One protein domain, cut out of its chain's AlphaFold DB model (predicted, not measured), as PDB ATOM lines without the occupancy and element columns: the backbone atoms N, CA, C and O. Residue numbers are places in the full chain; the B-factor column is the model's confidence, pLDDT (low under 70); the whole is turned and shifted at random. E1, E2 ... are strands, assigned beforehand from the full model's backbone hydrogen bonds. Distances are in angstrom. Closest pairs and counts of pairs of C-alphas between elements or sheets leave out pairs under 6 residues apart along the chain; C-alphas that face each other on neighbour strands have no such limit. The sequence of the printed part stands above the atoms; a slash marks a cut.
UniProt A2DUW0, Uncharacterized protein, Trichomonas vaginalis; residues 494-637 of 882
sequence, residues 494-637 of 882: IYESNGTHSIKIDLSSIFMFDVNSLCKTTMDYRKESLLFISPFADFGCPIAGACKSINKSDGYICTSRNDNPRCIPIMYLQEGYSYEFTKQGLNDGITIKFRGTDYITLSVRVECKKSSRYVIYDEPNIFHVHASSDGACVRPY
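What this domain is: This is residues 494 to 637 of the 882 residues of an uncharacterized protein of Trichomonas vaginalis (UniProt A2DUW0). Two sheets, E3 to E6 and E7 to E11, make a loose sandwich, partly face to face with their strands crossed at 69 degrees. The small hairpin E1 and E2 lies at one end of the long axis, and the loop between E5 and E6 reaches the other end. The printed part has 144 residues, no named helix and eleven named strands, E1 to E11 in order along the chain; it is all strand by class, though under half of the residues, 60, are in named elements. The larger sheet, E7, E8, E9, E11, E10, is mixed, and the sheets E3, E4, E5, E6 and E1, E2 are antiparallel. The whole is compact, with a radius of gyration of the C-alphas of 15.9 A, yet elongated, spanning 56 by 30 by 24 A.

Where its parts are: E1, residues 494 to 497, begins at C-alpha 494 (32.682, 79.016, 119.550). E2 is residues 502 to 506, E3 513 to 515, E4 529 to 533, E5 555 to 559 and E6 566 to 571, 15.5 A long. E7 is residues 577 to 581, with C-alpha 577 at (37.313, 72.959, 110.761). E8, residues 590 to 595, is 16.6 A long, E9, 601 to 608, 22.5 A, and E10 is 615 to 619. E11, residues 622 to 629, is 21.9 A long and ends at C-alpha 629 (19.305, 79.052, 114.075).

How they stand to each other: In the hairpin E1 and E2, N 503 and O 496 are 2.9 A apart; residues 503 to 504 also pair antiparallel with residues 635 to 636. E3 to E6 form a meander, each strand the antiparallel neighbour of the one before. No N and O pair between E3 and E4 is within hydrogen-bond range; N 530 and O 558 of E4 and E5 are 2.8 A apart, and N 568 and O 557 of E6 and E5 are 2.8 A apart. The two sheets of the sandwich have planes 12 degrees apart; the closest C-alphas of E6 and E9, those of Ile 570 and Leu 602, are 6.4 A apart. E7, E8 and E9 form a second meander, with N 593 and O 578 at 2.7 A and N 604 and O 592 at 2.7 A. E9 and E11 are parallel, with N 603 and O 623 at 2.7 A. E10 and E11 are a hairpin, with N 622 and O 619 at 2.8 A. The larger sheet is twisted, and its edge strands are E7 and E10.

The domain as a whole: The two C-alphas farthest apart, those of Thr 500 and Asp 563, are 56.6 A apart. The printed part has no cut. The links E3 to E4 and E4 to E5 are long, 13 and 21 residues. The mean pLDDT of the printed part is 71.6; 56 residues are under 70, among them residues 508 to 529.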
ATOM      1  N   ILE A 494      31.640  78.156 120.108       76.38
ATOM      2  CA  ILE A 494      32.682  79.016 119.550       76.38
ATOM      3  C   ILE A 494      32.738  80.274 120.414       76.38
ATOM      4  O   ILE A 494      31.733  80.975 120.560       76.38
ATOM      5  N   TYR A 495      33.909  80.518 121.005       75.94
ATOM      6  CA  TYR A 495      34.200  81.714 121.786       75.94
ATOM      7  C   TYR A 495      35.099  82.631 120.970       75.94
ATOM      8  O   TYR A 495      36.227  82.257 120.650       75.94
ATOM      9  N   GLU A 496      34.629  83.841 120.685       75.88
ATOM     10  CA  GLU A 496      35.480  84.896 120.139       75.88
ATOM     11  C   GLU A 496      35.383  86.137 121.026       75.88
ATOM     12  O   GLU A 496      34.300  86.526 121.468       75.88
ATOM     13  N   SER A 497      36.535  86.730 121.340       67.75
ATOM     14  CA  SER A 497      36.635  87.938 122.156       67.75
ATOM     15  C   SER A 497      37.409  88.997 121.386       67.75
ATOM     16  O   SER A 497      38.573  88.795 121.053       67.75
ATOM     17  N   ASN A 498      36.777  90.145 121.128       61.47
ATOM     18  CA  ASN A 498      37.425  91.304 120.498       61.47
ATOM     19  C   ASN A 498      37.908  92.318 121.558       61.47
ATOM     20  O   ASN A 498      37.753  93.531 121.412       61.47
ATOM     21  N   GLY A 499      38.375  91.821 122.710       67.06
ATOM     22  CA  GLY A 499      38.913  92.619 123.822       67.06
ATOM     23  C   GLY A 499      37.898  93.445 124.628       67.06
ATOM     24  O   GLY A 499      38.189  93.810 125.761       67.06
ATOM     25  N   THR A 500      36.707  93.719 124.091       57.22
ATOM     26  CA  THR A 500      35.632  94.477 124.773       57.22
ATOM     27  C   THR A 500      34.348  93.675 124.970       57.22
ATOM     28  O   THR A 500      33.541  94.022 125.824       57.22
ATOM     29  N   HIS A 501      34.158  92.605 124.198       60.72
ATOM     30  CA  HIS A 501      32.983  91.741 124.244       60.72
ATOM     31  C   HIS A 501      33.423  90.306 123.956       60.72
ATOM     32  O   HIS A 501      34.153  90.079 122.987       60.72
ATOM     33  N   SER A 502      32.979  89.357 124.780       63.88
ATOM     34  CA  SER A 502      33.051  87.928 124.492       63.88
ATOM     35  C   SER A 502      31.720  87.466 123.909       63.88
ATOM     36  O   SER A 502      30.638  87.828 124.379       63.88
ATOM     37  N   ILE A 503      31.800  86.690 122.836       67.38
ATOM     38  CA  ILE A 503      30.641  86.157 122.132       67.38
ATOM     39  C   ILE A 503      30.710  84.649 122.226       67.38
ATOM     40  O   ILE A 503      31.732  84.044 121.906       67.38
ATOM     41  N   LYS A 504      29.610  84.062 122.692       76.44
ATOM     42  CA  LYS A 504      29.414  82.621 122.778       76.44
ATOM     43  C   LYS A 504      28.366  82.228 121.746       76.44
ATOM     44  O   LYS A 504      27.201  82.596 121.893       76.44
ATOM     45  N   ILE A 505      28.783  81.492 120.722       73.75
ATOM     46  CA  ILE A 505      27.869  80.870 119.761       73.75
ATOM     47  C   ILE A 505      27.646  79.433 120.197       73.75
ATOM     48  O   ILE A 505      28.611  78.690 120.359       73.75
ATOM     49  N   ASP A 506      26.385  79.056 120.383       76.25
ATOM     50  CA  ASP A 506      25.998  77.707 120.774       76.25
ATOM     51  C   ASP A 506      25.549  76.910 119.548       76.25
ATOM     52  O   ASP A 506      24.453  77.102 119.011       76.25
ATOM     53  N   LEU A 507      26.419  76.004 119.104       70.38
ATOM     54  CA  LEU A 507      26.142  75.134 117.971       70.38
ATOM     55  C   LEU A 507      25.394  73.860 118.401       70.38
ATOM     56  O   LEU A 507      25.061  73.063 117.533       70.38
ATOM     57  N   SER A 508      25.073  73.662 119.690       68.88
ATOM     58  CA  SER A 508      24.317  72.491 120.183       68.88
ATOM     59  C   SER A 508      22.919  72.371 119.567       68.88
ATOM     60  O   SER A 508      22.443  71.277 119.277       68.88
ATOM     61  N   SER A 509      22.294  73.507 119.257       63.00
ATOM     62  CA  SER A 509      20.987  73.584 118.586       63.00
ATOM     63  C   SER A 509      20.997  73.137 117.114       63.00
ATOM     64  O   SER A 509      19.943  73.001 116.498       63.00
ATOM     65  N   ILE A 510      22.182  72.920 116.541       62.75
ATOM     66  CA  ILE A 510      22.415  72.541 115.136       62.75
ATOM     67  C   ILE A 510      22.547  71.003 115.014       62.75
ATOM     68  O   ILE A 510      22.711  70.464 113.920       62.75
ATOM     69  N   PHE A 511      22.474  70.268 116.132       56.62
ATOM     70  CA  PHE A 511      22.714  68.828 116.185       56.62
ATOM     71  C   PHE A 511      21.527  68.023 115.640       56.62
ATOM     72  O   PHE A 511      20.414  68.103 116.150       56.62
ATOM     73  N   MET A 512      21.829  67.185 114.644       51.16
ATOM     74  CA  MET A 512      20.932  66.313 113.873       51.16
ATOM     75  C   MET A 512      20.073  67.027 112.832       51.16
ATOM     76  O   MET A 512      18.864  67.218 112.987       51.16
ATOM     77  N   PHE A 513      20.691  67.308 111.686       50.91
ATOM     78  CA  PHE A 513      19.936  67.564 110.473       50.91
ATOM     79  C   PHE A 513      19.760  66.280 109.669       50.91
ATOM     80  O   PHE A 513      20.689  65.780 109.041       50.91
ATOM     81  N   ASP A 514      18.529  65.789 109.634       45.19
ATOM     82  CA  ASP A 514      18.063  64.907 108.570       45.19
ATOM     83  C   ASP A 514      17.458  65.819 107.494       45.19
ATOM     84  O   ASP A 514      16.261  66.140 107.510       45.19
ATOM     85  N   VAL A 515      18.318  66.396 106.644       46.97
ATOM     86  CA  VAL A 515      17.872  67.346 105.621       46.97
ATOM     87  C   VAL A 515      17.224  66.564 104.476       46.97
ATOM     88  O   VAL A 515      17.830  66.309 103.441       46.97
ATOM     89  N   ASN A 516      15.935  66.260 104.620       41.50
ATOM     90  CA  ASN A 516      15.064  65.778 103.540       41.50
ATOM     91  C   ASN A 516      14.741  66.863 102.487       41.50
ATOM     92  O   ASN A 516      13.688  66.833 101.845       41.50
ATOM     93  N   SER A 517      15.598  67.873 102.309       39.97
ATOM     94  CA  SER A 517      15.384  68.878 101.272       39.97
ATOM     95  C   SER A 517      15.929  68.358  99.950       39.97
ATOM     96  O   SER A 517      17.123  68.082  99.844       39.97
ATOM     97  N   LEU A 518      15.064  68.285  98.935       37.28
ATOM     98  CA  LEU A 518      15.454  68.147  97.534       37.28
ATOM     99  C   LEU A 518      16.579  69.144  97.209       37.28
ATOM    100  O   LEU A 518      16.330  70.337  97.024       37.28
ATOM    101  N   CYS A 519      17.814  68.656  97.116       40.03
ATOM    102  CA  CYS A 519      18.911  69.422  96.544       40.03
ATOM    103  C   CYS A 519      18.646  69.569  95.043       40.03
ATOM    104  O   CYS A 519      18.750  68.602  94.291       40.03
ATOM    105  N   LYS A 520      18.311  70.777  94.583       37.50
ATOM    106  CA  LYS A 520      18.481  71.138  93.171       37.50
ATOM    107  C   LYS A 520      19.940  71.538  92.984       37.50
ATOM    108  O   LYS A 520      20.276  72.709  93.124       37.50
ATOM    109  N   THR A 521      20.807  70.572  92.700       42.38
ATOM    110  CA  THR A 521      22.141  70.906  92.197       42.38
ATOM    111  C   THR A 521      21.994  71.480  90.785       42.38
ATOM    112  O   THR A 521      21.142  71.061  89.999       42.38
ATOM    113  N   THR A 522      22.782  72.502  90.468       39.78
ATOM    114  CA  THR A 522      22.810  73.174  89.157       39.78
ATOM    115  C   THR A 522      23.467  72.320  88.069       39.78
ATOM    116  O   THR A 522      23.360  72.649  86.888       39.78
ATOM    117  N   MET A 523      24.098  71.198  88.435       40.12
ATOM    118  CA  MET A 523      24.654  70.227  87.495       40.12
ATOM    119  C   MET A 523      23.636  69.136  87.149       40.12
ATOM    120  O   MET A 523      23.591  68.081  87.772       40.12
ATOM    121  N   ASP A 524      22.877  69.413  86.093       41.34
ATOM    122  CA  ASP A 524      22.089  68.476  85.289       41.34
ATOM    123  C   ASP A 524      20.897  67.774  85.981       41.34
ATOM    124  O   ASP A 524      20.960  67.181  87.057       41.34
ATOM    125  N   TYR A 525      19.745  67.861  85.325       38.25
ATOM    126  CA  TYR A 525      18.432  67.551  85.880       38.25
ATOM    127  C   TYR A 525      18.297  66.097  86.408       38.25
ATOM    128  O   TYR A 525      18.580  65.133  85.700       38.25
ATOM    129  N   ARG A 526      17.674  65.964  87.598       44.41
ATOM    130  CA  ARG A 526      17.055  64.753  88.209       44.41
ATOM    131  C   ARG A 526      17.947  63.783  89.001       44.41
ATOM    132  O   ARG A 526      17.903  62.578  88.748       44.41
ATOM    133  N   LYS A 527      18.677  64.241  90.018       57.47
ATOM    134  CA  LYS A 527      19.210  63.314  91.035       57.47
ATOM    135  C   LYS A 527      18.910  63.817  92.435       57.47
ATOM    136  O   LYS A 527      19.339  64.898  92.815       57.47
ATOM    137  N   GLU A 528      18.139  63.028  93.171       61.09
ATOM    138  CA  GLU A 528      17.898  63.247  94.591       61.09
ATOM    139  C   GLU A 528      19.135  62.764  95.355       61.09
ATOM    140  O   GLU A 528      19.481  61.577  95.330       61.09
ATOM    141  N   SER A 529      19.824  63.714  95.980       69.19
ATOM    142  CA  SER A 529      20.911  63.451  96.917       69.19
ATOM    143  C   SER A 529      20.428  63.775  98.325       69.19
ATOM    144  O   SER A 529      19.811  64.819  98.535       69.19
ATOM    145  N   LEU A 530      20.711  62.888  99.275       72.12
ATOM    146  CA  LEU A 530      20.454  63.092 100.698       72.12
ATOM    147  C   LEU A 530      21.731  63.563 101.373       72.12
ATOM    148  O   LEU A 530      22.808  63.028 101.113       72.12
ATOM    149  N   LEU A 531      21.595  64.556 102.239       79.12
ATOM    150  CA  LEU A 531      22.694  65.146 102.978       79.12
ATOM    151  C   LEU A 531      22.508  64.841 104.464       79.12
ATOM    152  O   LEU A 531      21.556  65.317 105.080       79.12
ATOM    153  N   PHE A 532      23.425  64.062 105.026       78.88
ATOM    154  CA  PHE A 532      23.461  63.713 106.441       78.88
ATOM    155  C   PHE A 532      24.628  64.456 107.080       78.88
ATOM    156  O   PHE A 532      25.760  64.285 106.641       78.88
ATOM    157  N   ILE A 533      24.381  65.295 108.084       80.12
ATOM    158  CA  ILE A 533      25.429  66.083 108.749       80.12
ATOM    159  C   ILE A 533      25.178  66.055 110.259       80.12
ATOM    160  O   ILE A 533      24.090  66.384 110.730       80.12
ATOM    161  N   SER A 534      26.217  65.703 111.006       78.94
ATOM    162  CA  SER A 534      26.300  65.726 112.460       78.94
ATOM    163  C   SER A 534      27.649  66.345 112.847       78.94
ATOM    164  O   SER A 534      28.643  65.641 112.983       78.94
ATOM    165  N   PRO A 535      27.726  67.678 112.989       67.69
ATOM    166  CA  PRO A 535      28.993  68.410 113.061       67.69
ATOM    167  C   PRO A 535      29.852  68.131 114.298       67.69
ATOM    168  O   PRO A 535      30.907  68.740 114.412       67.69
ATOM    169  N   PHE A 536      29.435  67.243 115.207       71.12
ATOM    170  CA  PHE A 536      30.188  66.882 116.415       71.12
ATOM    171  C   PHE A 536      29.954  65.442 116.886       71.12
ATOM    172  O   PHE A 536      30.232  65.124 118.041       71.12
ATOM    173  N   ALA A 537      29.403  64.586 116.031       72.81
ATOM    174  CA  ALA A 537      29.302  63.166 116.321       72.81
ATOM    175  C   ALA A 537      29.483  62.404 115.018       72.81
ATOM    176  O   ALA A 537      28.721  62.625 114.071       72.81
ATOM    177  N   ASP A 538      30.464  61.507 114.999       75.75
ATOM    178  CA  ASP A 538      30.631  60.602 113.883       75.75
ATOM    179  C   ASP A 538      29.449  59.626 113.850       75.75
ATOM    180  O   ASP A 538      28.911  59.200 114.873       75.75
ATOM    181  N   PHE A 539      28.980  59.292 112.654       76.50
ATOM    182  CA  PHE A 539      27.986  58.240 112.501       76.50
ATOM    183  C   PHE A 539      28.366  57.301 111.365       76.50
ATOM    184  O   PHE A 539      29.156  57.622 110.465       76.50
ATOM    185  N   GLY A 540      27.836  56.084 111.461       79.75
ATOM    186  CA  GLY A 540      27.987  55.066 110.431       79.75
ATOM    187  C   GLY A 540      27.373  55.505 109.101       79.75
ATOM    188  O   GLY A 540      26.577  56.440 109.050       79.75
ATOM    189  N   CYS A 541      27.727  54.816 108.017       81.75
ATOM    190  CA  CYS A 541      27.135  55.042 106.698       81.75
ATOM    191  C   CYS A 541      25.582  55.037 106.779       81.75
ATOM    192  O   CYS A 541      25.011  54.018 107.166       81.75
ATOM    193  N   PRO A 542      24.877  56.135 106.436       68.81
ATOM    194  CA  PRO A 542      23.456  56.331 106.773       68.81
ATOM    195  C   PRO A 542      22.458  55.524 105.923       68.81
ATOM    196  O   PRO A 542      21.248  55.628 106.111       68.81
ATOM    197  N   ILE A 543      22.939  54.721 104.974       63.69
ATOM    198  CA  ILE A 543      22.136  53.872 104.088       63.69
ATOM    199  C   ILE A 543      22.953  52.596 103.844       63.69
ATOM    200  O   ILE A 543      24.176  52.685 103.788       63.69
ATOM    201  N   ALA A 544      22.319  51.444 103.587       55.91
ATOM    202  CA  ALA A 544      22.966  50.203 103.110       55.91
ATOM    203  C   ALA A 544      23.741  50.346 101.771       55.91
ATOM    204  O   ALA A 544      24.091  49.366 101.115       55.91
ATOM    205  N   GLY A 545      23.989  51.579 101.332       55.62
ATOM    206  CA  GLY A 545      24.896  51.900 100.257       55.62
ATOM    207  C   GLY A 545      26.341  51.613 100.641       55.62
ATOM    208  O   GLY A 545      26.763  51.819 101.775       55.62
ATOM    209  N   ALA A 546      27.131  51.171  99.668       65.38
ATOM    210  CA  ALA A 546      28.565  51.019  99.849       65.38
ATOM    211  C   ALA A 546      29.204  52.403 100.072       65.38
ATOM    212  O   ALA A 546      29.408  53.159  99.116       65.38
ATOM    213  N   CYS A 547      29.515  52.741 101.327       78.00
ATOM    214  CA  CYS A 547      30.410  53.850 101.632       78.00
ATOM    215  C   CYS A 547      31.800  53.516 101.090       78.00
ATOM    216  O   CYS A 547      32.367  52.454 101.355       78.00
ATOM    217  N   LYS A 548      32.351  54.414 100.276       61.41
ATOM    218  CA  LYS A 548      33.698  54.240  99.744       61.41
ATOM    219  C   LYS A 548      34.683  54.559 100.876       61.41
ATOM    220  O   LYS A 548      34.668  55.664 101.411       61.41
ATOM    221  N   SER A 549      35.531  53.595 101.232       61.38
ATOM    222  CA  SER A 549      36.736  53.722 102.078       61.38
ATOM    223  C   SER A 549      36.610  54.131 103.555       61.38
ATOM    224  O   SER A 549      37.526  53.800 104.302       61.38
ATOM    225  N   ILE A 550      35.545  54.799 104.006       73.12
ATOM    226  CA  ILE A 550      35.431  55.251 105.404       73.12
ATOM    227  C   ILE A 550      34.044  54.924 105.962       73.12
ATOM    228  O   ILE A 550      33.027  55.313 105.391       73.12
ATOM    229  N   ASN A 551      34.022  54.201 107.086       75.19
ATOM    230  CA  ASN A 551      32.795  53.703 107.718       75.19
ATOM    231  C   ASN A 551      32.200  54.671 108.750       75.19
ATOM    232  O   ASN A 551      31.098  54.421 109.236       75.19
ATOM    233  N   LYS A 552      32.925  55.737 109.102       82.81
ATOM    234  CA  LYS A 552      32.495  56.785 110.027       82.81
ATOM    235  C   LYS A 552      32.847  58.154 109.465       82.81
ATOM    236  O   LYS A 552      33.964  58.371 109.022       82.81
ATOM    237  N   SER A 553      31.897  59.069 109.479       85.88
ATOM    238  CA  SER A 553      32.089  60.443 109.034       85.88
ATOM    239  C   SER A 553      31.120  61.293 109.824       85.88
ATOM    240  O   SER A 553      30.026  60.839 110.160       85.88
ATOM    241  N   ASP A 554      31.492  62.537 110.072       85.75
ATOM    242  CA  ASP A 554      30.590  63.501 110.684       85.75
ATOM    243  C   ASP A 554      29.527  63.969 109.674       85.75
ATOM    244  O   ASP A 554      28.525  64.568 110.047       85.75
ATOM    245  N   GLY A 555      29.679  63.669 108.378       87.19
ATOM    246  CA  GLY A 555      28.634  63.896 107.387       87.19
ATOM    247  C   GLY A 555      28.839  63.161 106.065       87.19
ATOM    248  O   GLY A 555      29.964  62.984 105.601       87.19
ATOM    249  N   TYR A 556      27.733  62.776 105.428       86.62
ATOM    250  CA  TYR A 556      27.686  62.064 104.153       86.62
ATOM    251  C   TYR A 556      26.751  62.752 103.162       86.62
ATOM    252  O   TYR A 556      25.683  63.238 103.531       86.62
ATOM    253  N   ILE A 557      27.106  62.693 101.880       85.38
ATOM    254  CA  ILE A 557      26.167  62.912 100.780       85.38
ATOM    255  C   ILE A 557      25.877  61.581 100.093       85.38
ATOM    256  O   ILE A 557      26.788  60.897  99.627       85.38
ATOM    257  N   CYS A 558      24.611  61.189 100.033       82.88
ATOM    258  CA  CYS A 558      24.178  59.929  99.447       82.88
ATOM    259  C   CYS A 558      23.380  60.177  98.175       82.88
ATOM    260  O   CYS A 558      22.377  60.880  98.191       82.88
ATOM    261  N   THR A 559      23.804  59.569  97.072       79.25
ATOM    262  CA  THR A 559      23.107  59.658  95.783       79.25
ATOM    263  C   THR A 559      22.241  58.423  95.560       79.25
ATOM    264  O   THR A 559      22.718  57.296  95.696       79.25
ATOM    265  N   SER A 560      20.975  58.625  95.192       67.25
ATOM    266  CA  SER A 560      20.082  57.558  94.728       67.25
ATOM    267  C   SER A 560      20.357  57.286  93.244       67.25
ATOM    268  O   SER A 560      19.924  58.040  92.370       67.25
ATOM    269  N   ARG A 561      21.140  56.248  92.921       59.31
ATOM    270  CA  ARG A 561      21.348  55.821  91.527       59.31
ATOM    271  C   ARG A 561      21.139  54.312  91.409       59.31
ATOM    272  O   ARG A 561      21.927  53.553  91.955       59.31
ATOM    273  N   ASN A 562      20.117  53.905  90.650       55.88
ATOM    274  CA  ASN A 562      19.884  52.528  90.185       55.88
ATOM    275  C   ASN A 562      20.006  51.461  91.292       55.88
ATOM    276  O   ASN A 562      20.963  50.687  91.286       55.88
ATOM    277  N   ASP A 563      19.071  51.460  92.247       57.97
ATOM    278  CA  ASP A 563      18.929  50.467  93.332       57.97
ATOM    279  C   ASP A 563      20.133  50.309  94.291       57.97
ATOM    280  O   ASP A 563      20.041  49.583  95.273       57.97
ATOM    281  N   ASN A 564      21.236  51.038  94.071       65.44
ATOM    282  CA  ASN A 564      22.448  51.004  94.889       65.44
ATOM    283  C   ASN A 564      22.856  52.424  95.313       65.44
ATOM    284  O   ASN A 564      23.636  53.081  94.610       65.44
ATOM    285  N   PRO A 565      22.347  52.926  96.453       72.69
ATOM    286  CA  PRO A 565      22.746  54.226  96.965       72.69
ATOM    287  C   PRO A 565      24.262  54.261  97.194       72.69
ATOM    288  O   PRO A 565      24.854  53.307  97.693       72.69
ATOM    289  N   ARG A 566      24.915  55.356  96.802       80.62
ATOM    290  CA  ARG A 566      26.338  55.584  97.101       80.62
ATOM    291  C   ARG A 566      26.472  56.804  97.983       80.62
ATOM    292  O   ARG A 566      26.066  57.889  97.566       80.62
ATOM    293  N   CYS A 567      27.054  56.605  99.158       83.62
ATOM    294  CA  CYS A 567      27.341  57.651 100.125       83.62
ATOM    295  C   CYS A 567      28.826  58.023 100.066       83.62
ATOM    296  O   CYS A 567      29.695  57.149 100.061       83.62
ATOM    297  N   ILE A 568      29.102  59.321  99.991       85.69
ATOM    298  CA  ILE A 568      30.447  59.895  99.994       85.69
ATOM    299  C   ILE A 568      30.597  60.691 101.295       85.69
ATOM    300  O   ILE A 568      29.734  61.527 101.573       85.69
ATOM    301  N   PRO A 569      31.642  60.446 102.103       86.38
ATOM    302  CA  PRO A 569      31.903  61.219 103.311       86.38
ATOM    303  C   PRO A 569      32.393  62.627 102.946       86.38
ATOM    304  O   PRO A 569      33.429  62.802 102.298       86.38
ATOM    305  N   ILE A 570      31.631  63.636 103.356       86.69
ATOM    306  CA  ILE A 570      31.844  65.052 103.009       86.69
ATOM    307  C   ILE A 570      32.317  65.901 104.192       86.69
ATOM    308  O   ILE A 570      32.616  67.078 104.015       86.69
ATOM    309  N   MET A 571      32.353  65.329 105.397       87.62
ATOM    310  CA  MET A 571      32.737  66.044 106.609       87.62
ATOM    311  C   MET A 571      33.482  65.118 107.569       87.62
ATOM    312  O   MET A 571      32.947  64.083 107.970       87.62
ATOM    313  N   TYR A 572      34.703  65.508 107.929       85.81
ATOM    314  CA  TYR A 572      35.553  64.780 108.863       85.81
ATOM    315  C   TYR A 572      36.176  65.764 109.860       85.81
ATOM    316  O   TYR A 572      37.089  66.518 109.533       85.81
ATOM    317  N   LEU A 573      35.676  65.787 111.092       79.19
ATOM    318  CA  LEU A 573      36.115  66.713 112.139       79.19
ATOM    319  C   LEU A 573      37.584  66.541 112.503       79.19
ATOM    320  O   LEU A 573      38.229  67.516 112.887       79.19
ATOM    321  N   GLN A 574      38.122  65.327 112.366       79.94
ATOM    322  CA  GLN A 574      39.532  65.060 112.661       79.94
ATOM    323  C   GLN A 574      40.479  65.765 111.673       79.94
ATOM    324  O   GLN A 574      41.617  66.047 112.034       79.94
ATOM    325  N   GLU A 575      40.011  66.120 110.466       79.19
ATOM    326  CA  GLU A 575      40.761  66.935 109.489       79.19
ATOM    327  C   GLU A 575      40.699  68.445 109.805       79.19
ATOM    328  O   GLU A 575      41.269  69.279 109.094       79.19
ATOM    329  N   GLY A 576      40.010  68.807 110.892       78.00
ATOM    330  CA  GLY A 576      39.826  70.170 111.357       78.00
ATOM    331  C   GLY A 576      38.673  70.905 110.673       78.00
ATOM    332  O   GLY A 576      38.167  70.541 109.609       78.00
ATOM    333  N   TYR A 577      38.264  72.000 111.306       86.12
ATOM    334  CA  TYR A 577      37.313  72.959 110.761       86.12
ATOM    335  C   TYR A 577      37.884  74.368 110.906       86.12
ATOM    336  O   TYR A 577      38.696  74.651 111.787       86.12
ATOM    337  N   SER A 578      37.454  75.264 110.031       88.69
ATOM    338  CA  SER A 578      37.714  76.700 110.154       88.69
ATOM    339  C   SER A 578      36.386  77.431 110.183       88.69
ATOM    340  O   SER A 578      35.439  76.980 109.543       88.69
ATOM    341  N   TYR A 579      36.302  78.552 110.885       87.75
ATOM    342  CA  TYR A 579      35.116  79.391 110.847       87.75
ATOM    343  C   TYR A 579      35.485  80.837 110.540       87.75
ATOM    344  O   TYR A 579      36.566  81.308 110.877       87.75
ATOM    345  N   GLU A 580      34.575  81.527 109.867       88.12
ATOM    346  CA  GLU A 580      34.679  82.941 109.532       88.12
ATOM    347  C   GLU A 580      33.337  83.604 109.856       88.12
ATOM    348  O   GLU A 580      32.274  83.146 109.418       88.12
ATOM    349  N   PHE A 581      33.375  84.693 110.622       82.25
ATOM    350  CA  PHE A 581      32.213  85.559 110.793       82.25
ATOM    351  C   PHE A 581      31.864  86.221 109.459       82.25
ATOM    352  O   PHE A 581      32.739  86.597 108.674       82.25
ATOM    353  N   THR A 582      30.572  86.344 109.167       77.44
ATOM    354  CA  THR A 582      30.140  86.948 107.902       77.44
ATOM    355  C   THR A 582      30.532  88.435 107.842       77.44
ATOM    356  O   THR A 582      30.540  89.144 108.847       77.44
ATOM    357  N   LYS A 583      30.882  88.934 106.643       70.44
ATOM    358  CA  LYS A 583      31.484  90.272 106.428       70.44
ATOM    359  C   LYS A 583      30.646  91.468 106.914       70.44
ATOM    360  O   LYS A 583      31.152  92.585 106.914       70.44
ATOM    361  N   GLN A 584      29.378  91.260 107.261       67.81
ATOM    362  CA  GLN A 584      28.432  92.318 107.627       67.81
ATOM    363  C   GLN A 584      28.311  92.534 109.150       67.81
ATOM    364  O   GLN A 584      27.702  93.513 109.578       67.81
ATOM    365  N   GLY A 585      28.998  91.724 109.966       66.25
ATOM    366  CA  GLY A 585      29.121  91.916 111.411       66.25
ATOM    367  C   GLY A 585      28.777  90.659 112.209       66.25
ATOM    368  O   GLY A 585      28.290  89.667 111.675       66.25
ATOM    369  N   LEU A 586      29.015  90.713 113.521       67.50
ATOM    370  CA  LEU A 586      28.808  89.591 114.446       67.50
ATOM    371  C   LEU A 586      27.353  89.076 114.458       67.50
ATOM    372  O   LEU A 586      27.126  87.899 114.712       67.50
ATOM    373  N   ASN A 587      26.377  89.930 114.133       69.81
ATOM    374  CA  ASN A 587      24.948  89.605 114.193       69.81
ATOM    375  C   ASN A 587      24.414  88.814 112.984       69.81
ATOM    376  O   ASN A 587      23.323  88.258 113.078       69.81
ATOM    377  N   ASP A 588      25.155  88.737 111.874       75.94
ATOM    378  CA  ASP A 588      24.670  88.105 110.633       75.94
ATOM    379  C   ASP A 588      24.978  86.601 110.543       75.94
ATOM    380  O   ASP A 588      24.543  85.915 109.613       75.94
ATOM    381  N   GLY A 589      25.670  86.067 111.552       83.44
ATOM    382  CA  GLY A 589      25.942  84.644 111.703       83.44
ATOM    383  C   GLY A 589      27.364  84.230 111.325       83.44
ATOM    384  O   GLY A 589      28.253  85.058 111.099       83.44
ATOM    385  N   ILE A 590      27.575  82.917 111.269       87.06
ATOM    386  CA  ILE A 590      28.890  82.275 111.175       87.06
ATOM    387  C   ILE A 590      28.959  81.336 109.971       87.06
ATOM    388  O   ILE A 590      28.001  80.630 109.671       87.06
ATOM    389  N   THR A 591      30.089  81.319 109.267       88.81
ATOM    390  CA  THR A 591      30.372  80.320 108.230       88.81
ATOM    391  C   THR A 591      31.405  79.342 108.751       88.81
ATOM    392  O   THR A 591      32.519  79.744 109.057       88.81
ATOM    393  N   ILE A 592      31.051  78.065 108.828       88.31
ATOM    394  CA  ILE A 592      31.923  76.976 109.265       88.31
ATOM    395  C   ILE A 592      32.299  76.159 108.031       88.31
ATOM    396  O   ILE A 592      31.430  75.718 107.285       88.31
ATOM    397  N   LYS A 593      33.590  75.978 107.779       90.06
ATOM    398  CA  LYS A 593      34.123  75.167 106.684       90.06
ATOM    399  C   LYS A 593      34.734  73.902 107.271       90.06
ATOM    400  O   LYS A 593      35.660  73.985 108.078       90.06
ATOM    401  N   PHE A 594      34.239  72.761 106.823       88.25
ATOM    402  CA  PHE A 594      34.741  71.440 107.155       88.25
ATOM    403  C   PHE A 594      35.424  70.825 105.937       88.25
ATOM    404  O   PHE A 594      34.976  71.020 104.804       88.25
ATOM    405  N   ARG A 595      36.491  70.061 106.169       86.81
ATOM    406  CA  ARG A 595      37.139  69.263 105.127       86.81
ATOM    407  C   ARG A 595      36.575  67.844 105.144       86.81
ATOM    408  O   ARG A 595      36.461  67.223 106.198       86.81
ATOM    409  N   GLY A 596      36.168  67.366 103.977       83.75
ATOM    410  CA  GLY A 596      35.781  65.987 103.716       83.75
ATOM    411  C   GLY A 596      36.877  65.231 102.968       83.75
ATOM    412  O   GLY A 596      38.002  65.708 102.809       83.75
ATOM    413  N   THR A 597      36.531  64.042 102.479       78.69
ATOM    414  CA  THR A 597      37.432  63.249 101.627       78.69
ATOM    415  C   THR A 597      37.531  63.821 100.210       78.69
ATOM    416  O   THR A 597      36.682  64.606  99.794       78.69
ATOM    417  N   ASP A 598      38.569  63.446  99.455       72.19
ATOM    418  CA  ASP A 598      38.696  63.755  98.019       72.19
ATOM    419  C   ASP A 598      38.618  65.258  97.660       72.19
ATOM    420  O   ASP A 598      38.084  65.631  96.617       72.19
ATOM    421  N   TYR A 599      39.176  66.133  98.506       78.19
ATOM    422  CA  TYR A 599      39.147  67.602  98.351       78.19
ATOM    423  C   TYR A 599      37.748  68.231  98.448       78.19
ATOM    424  O   TYR A 599      37.579  69.406  98.116       78.19
ATOM    425  N   ILE A 600      36.754  67.483  98.935       82.75
ATOM    426  CA  ILE A 600      35.410  67.999  99.174       82.75
ATOM    427  C   ILE A 600      35.430  68.905 100.406       82.75
ATOM    428  O   ILE A 600      35.915  68.522 101.467       82.75
ATOM    429  N   THR A 601      34.879  70.108 100.284       85.19
ATOM    430  CA  THR A 601      34.693  71.037 101.403       85.19
ATOM    431  C   THR A 601      33.205  71.230 101.663       85.19
ATOM    432  O   THR A 601      32.443  71.515 100.744       85.19
ATOM    433  N   LEU A 602      32.779  71.120 102.917       88.31
ATOM    434  CA  LEU A 602      31.430  71.477 103.341       88.31
ATOM    435  C   LEU A 602      31.475  72.844 104.025       88.31
ATOM    436  O   LEU A 602      32.113  73.011 105.058       88.31
ATOM    437  N   SER A 603      30.793  73.834 103.464       89.56
ATOM    438  CA  SER A 603      30.672  75.181 104.013       89.56
ATOM    439  C   SER A 603      29.264  75.393 104.565       89.56
ATOM    440  O   SER A 603      28.319  75.590 103.812       89.56
ATOM    441  N   VAL A 604      29.117  75.364 105.886       87.56
ATOM    442  CA  VAL A 604      27.854  75.597 106.593       87.56
ATOM    443  C   VAL A 604      27.780  77.052 107.048       87.56
ATOM    444  O   VAL A 604      28.474  77.455 107.979       87.56
ATOM    445  N   ARG A 605      26.934  77.858 106.411       88.31
ATOM    446  CA  ARG A 605      26.620  79.223 106.843       88.31
ATOM    447  C   ARG A 605      25.383  79.202 107.730       88.31
ATOM    448  O   ARG A 605      24.306  78.882 107.248       88.31
ATOM    449  N   VAL A 606      25.521  79.583 108.994       85.62
ATOM    450  CA  VAL A 606      24.426  79.642 109.966       85.62
ATOM    451  C   VAL A 606      24.075  81.099 110.244       85.62
ATOM    452  O   VAL A 606      24.850  81.812 110.875       85.62
ATOM    453  N   GLU A 607      22.916  81.546 109.769       87.81
ATOM    454  CA  GLU A 607      22.387  82.892 110.006       87.81
ATOM    455  C   GLU A 607      21.587  82.954 111.318       87.81
ATOM    456  O   GLU A 607      20.834  82.035 111.650       87.81
ATOM    457  N   CYS A 608      21.677  84.073 112.039       84.19
ATOM    458  CA  CYS A 608      20.832  84.342 113.205       84.19
ATOM    459  C   CYS A 608      19.391  84.661 112.767       84.19
ATOM    460  O   CYS A 608      19.072  85.795 112.399       84.19
ATOM    461  N   LYS A 609      18.487  83.670 112.796       82.88
ATOM    462  CA  LYS A 609      17.038  83.885 112.598       82.88
ATOM    463  C   LYS A 609      16.218  82.960 113.492       82.88
ATOM    464  O   LYS A 609      16.594  81.822 113.733       82.88
ATOM    465  N   LYS A 610      15.035  83.436 113.903       71.38
ATOM    466  CA  LYS A 610      14.067  82.695 114.741       71.38
ATOM    467  C   LYS A 610      13.412  81.483 114.057       71.38
ATOM    468  O   LYS A 610      12.690  80.745 114.715       71.38
ATOM    469  N   SER A 611      13.598  81.296 112.752       55.72
ATOM    470  CA  SER A 611      13.063  80.155 112.004       55.72
ATOM    471  C   SER A 611      14.155  79.529 111.151       55.72
ATOM    472  O   SER A 611      14.940  80.241 110.524       55.72
ATOM    473  N   SER A 612      14.209  78.200 111.134       54.41
ATOM    474  CA  SER A 612      15.184  77.427 110.374       54.41
ATOM    475  C   SER A 612      14.748  77.272 108.914       54.41
ATOM    476  O   SER A 612      13.644  76.818 108.610       54.41
ATOM    477  N   ARG A 613      15.608  77.687 107.981       52.88
ATOM    478  CA  ARG A 613      15.487  77.432 106.538       52.88
ATOM    479  C   ARG A 613      16.836  76.989 105.999       52.88
ATOM    480  O   ARG A 613      17.859  77.488 106.459       52.88
ATOM    481  N   TYR A 614      16.807  76.113 104.993       58.06
ATOM    482  CA  TYR A 614      18.023  75.596 104.379       58.06
ATOM    483  C   TYR A 614      18.020  75.748 102.867       58.06
ATOM    484  O   TYR A 614      16.999  75.532 102.212       58.06
ATOM    485  N   VAL A 615      19.170  76.135 102.320       52.88
ATOM    486  CA  VAL A 615      19.426  76.175 100.878       52.88
ATOM    487  C   VAL A 615      20.793  75.553 100.649       52.88
ATOM    488  O   VAL A 615      21.758  75.946 101.303       52.88
ATOM    489  N   ILE A 616      20.858  74.577  99.746       60.69
ATOM    490  CA  ILE A 616      22.097  73.899  99.374       60.69
ATOM    491  C   ILE A 616      22.421  74.283  97.938       60.69
ATOM    492  O   ILE A 616      21.571  74.139  97.058       60.69
ATOM    493  N   TYR A 617      23.628  74.782  97.701       61.38
ATOM    494  CA  TYR A 617      24.140  75.031  96.358       61.38
ATOM    495  C   TYR A 617      25.559  74.474  96.222       61.38
ATOM    496  O   TYR A 617      26.322  74.433  97.187       61.38
ATOM    497  N   ASP A 618      25.853  73.969  95.026       64.12
ATOM    498  CA  ASP A 618      27.016  73.133  94.725       64.12
ATOM    499  C   ASP A 618      27.960  73.881  93.776       64.12
ATOM    500  O   ASP A 618      27.551  74.310  92.692       64.12
ATOM    501  N   GLU A 619      29.211  74.040  94.200       75.06
ATOM    502  CA  GLU A 619      30.351  74.351  93.338       75.06
ATOM    503  C   GLU A 619      31.228  73.092  93.233       75.06
ATOM    504  O   GLU A 619      31.207  72.267  94.141       75.06
ATOM    505  N   PRO A 620      32.038  72.907  92.172       74.94
ATOM    506  CA  PRO A 620      32.888  71.724  92.049       74.94
ATOM    507  C   PRO A 620      33.722  71.488  93.322       74.94
ATOM    508  O   PRO A 620      34.639  72.252  93.623       74.94
ATOM    509  N   ASN A 621      33.411  70.407  94.046       77.75
ATOM    510  CA  ASN A 621      34.028  70.002  95.316       77.75
ATOM    511  C   ASN A 621      33.725  70.897  96.538       77.75
ATOM    512  O   ASN A 621      34.376  70.733  97.569       77.75
ATOM    513  N   ILE A 622      32.751  71.813  96.482       83.31
ATOM    514  CA  ILE A 622      32.331  72.617  97.639       83.31
ATOM    515  C   ILE A 622      30.807  72.583  97.793       83.31
ATOM    516  O   ILE A 622      30.062  73.119  96.975       83.31
ATOM    517  N   PHE A 623      30.345  72.009  98.903       84.12
ATOM    518  CA  PHE A 623      28.939  72.007  99.294       84.12
ATOM    519  C   PHE A 623      28.659  73.190 100.210       84.12
ATOM    520  O   PHE A 623      29.168  73.238 101.328       84.12
ATOM    521  N   HIS A 624      27.819  74.130  99.783       84.25
ATOM    522  CA  HIS A 624      27.364  75.212 100.649       84.25
ATOM    523  C   HIS A 624      26.018  74.850 101.272       84.25
ATOM    524  O   HIS A 624      25.042  74.650 100.557       84.25
ATOM    525  N   VAL A 625      25.952  74.791 102.601       84.44
ATOM    526  CA  VAL A 625      24.722  74.606 103.374       84.44
ATOM    527  C   VAL A 625      24.400  75.913 104.065       84.44
ATOM    528  O   VAL A 625      25.126  76.355 104.947       84.44
ATOM    529  N   HIS A 626      23.303  76.543 103.681       83.25
ATOM    530  CA  HIS A 626      22.767  77.668 104.433       83.25
ATOM    531  C   HIS A 626      21.810  77.122 105.478       83.25
ATOM    532  O   HIS A 626      20.951  76.319 105.141       83.25
ATOM    533  N   ALA A 627      21.965  77.537 106.723       81.56
ATOM    534  CA  ALA A 627      21.117  77.201 107.851       81.56
ATOM    535  C   ALA A 627      20.743  78.488 108.584       81.56
ATOM    536  O   ALA A 627      21.449  79.495 108.507       81.56
ATOM    537  N   SER A 628      19.653  78.456 109.336       81.56
ATOM    538  CA  SER A 628      19.340  79.520 110.280       81.56
ATOM    539  C   SER A 628      18.945  78.943 111.630       81.56
ATOM    540  O   SER A 628      18.160  78.000 111.698       81.56
ATOM    541  N   SER A 629      19.526  79.489 112.695       80.75
ATOM    542  CA  SER A 629      19.305  79.052 114.075       80.75
ATOM    543  C   SER A 629      19.335  80.258 115.011       80.75
ATOM    544  O   SER A 629      20.064  81.224 114.779       80.75
ATOM    545  N   ASP A 630      18.559  80.198 116.089       78.94
ATOM    546  CA  ASP A 630      18.620  81.163 117.183       78.94
ATOM    547  C   ASP A 630      19.887  80.988 118.042       78.94
ATOM    548  O   ASP A 630      20.338  81.945 118.671       78.94
ATOM    549  N   GLY A 631      20.508  79.803 118.020       74.50
ATOM    550  CA  GLY A 631      21.811  79.533 118.637       74.50
ATOM    551  C   GLY A 631      22.980  80.252 117.954       74.50
ATOM    552  O   GLY A 631      24.001  80.510 118.591       74.50
ATOM    553  N   ALA A 632      22.810  80.652 116.687       79.19
ATOM    554  CA  ALA A 632      23.767  81.483 115.953       79.19
ATOM    555  C   ALA A 632      23.621  82.986 116.244       79.19
ATOM    556  O   ALA A 632      24.428  83.786 115.770       79.19
ATOM    557  N   CYS A 633      22.598  83.387 117.004       80.06
ATOM    558  CA  CYS A 633      22.436  84.769 117.425       80.06
ATOM    559  C   CYS A 633      23.430  85.126 118.524       80.06
ATOM    560  O   CYS A 633      23.534  84.431 119.534       80.06
ATOM    561  N   VAL A 634      24.116  86.256 118.349       75.38
ATOM    562  CA  VAL A 634      25.018  86.810 119.360       75.38
ATOM    563  C   VAL A 634      24.230  87.064 120.634       75.38
ATOM    564  O   VAL A 634      23.317  87.892 120.668       75.38
ATOM    565  N   ARG A 635      24.601  86.360 121.701       72.19
ATOM    566  CA  ARG A 635      24.143  86.676 123.050       72.19
ATOM    567  C   ARG A 635      25.265  87.443 123.745       72.19
ATOM    568  O   ARG A 635      26.388  86.934 123.756       72.19
ATOM    569  N   PRO A 636      25.007  88.645 124.295       64.62
ATOM    570  CA  PRO A 636      25.993  89.317 125.124       64.62
ATOM    571  C   PRO A 636      26.321  88.389 126.292       64.62
ATOM    572  O   PRO A 636      25.444  88.041 127.085       64.62
ATOM    573  N   TYR A 637      27.569  87.929 126.348       54.28
ATOM    574  CA  TYR A 637      28.046  87.135 127.464       54.28
ATOM    575  C   TYR A 637      28.247  88.086 128.641       54.28
ATOM    576  O   TYR A 637      29.240  88.806 128.724       54.28
TER     577      TYR A 637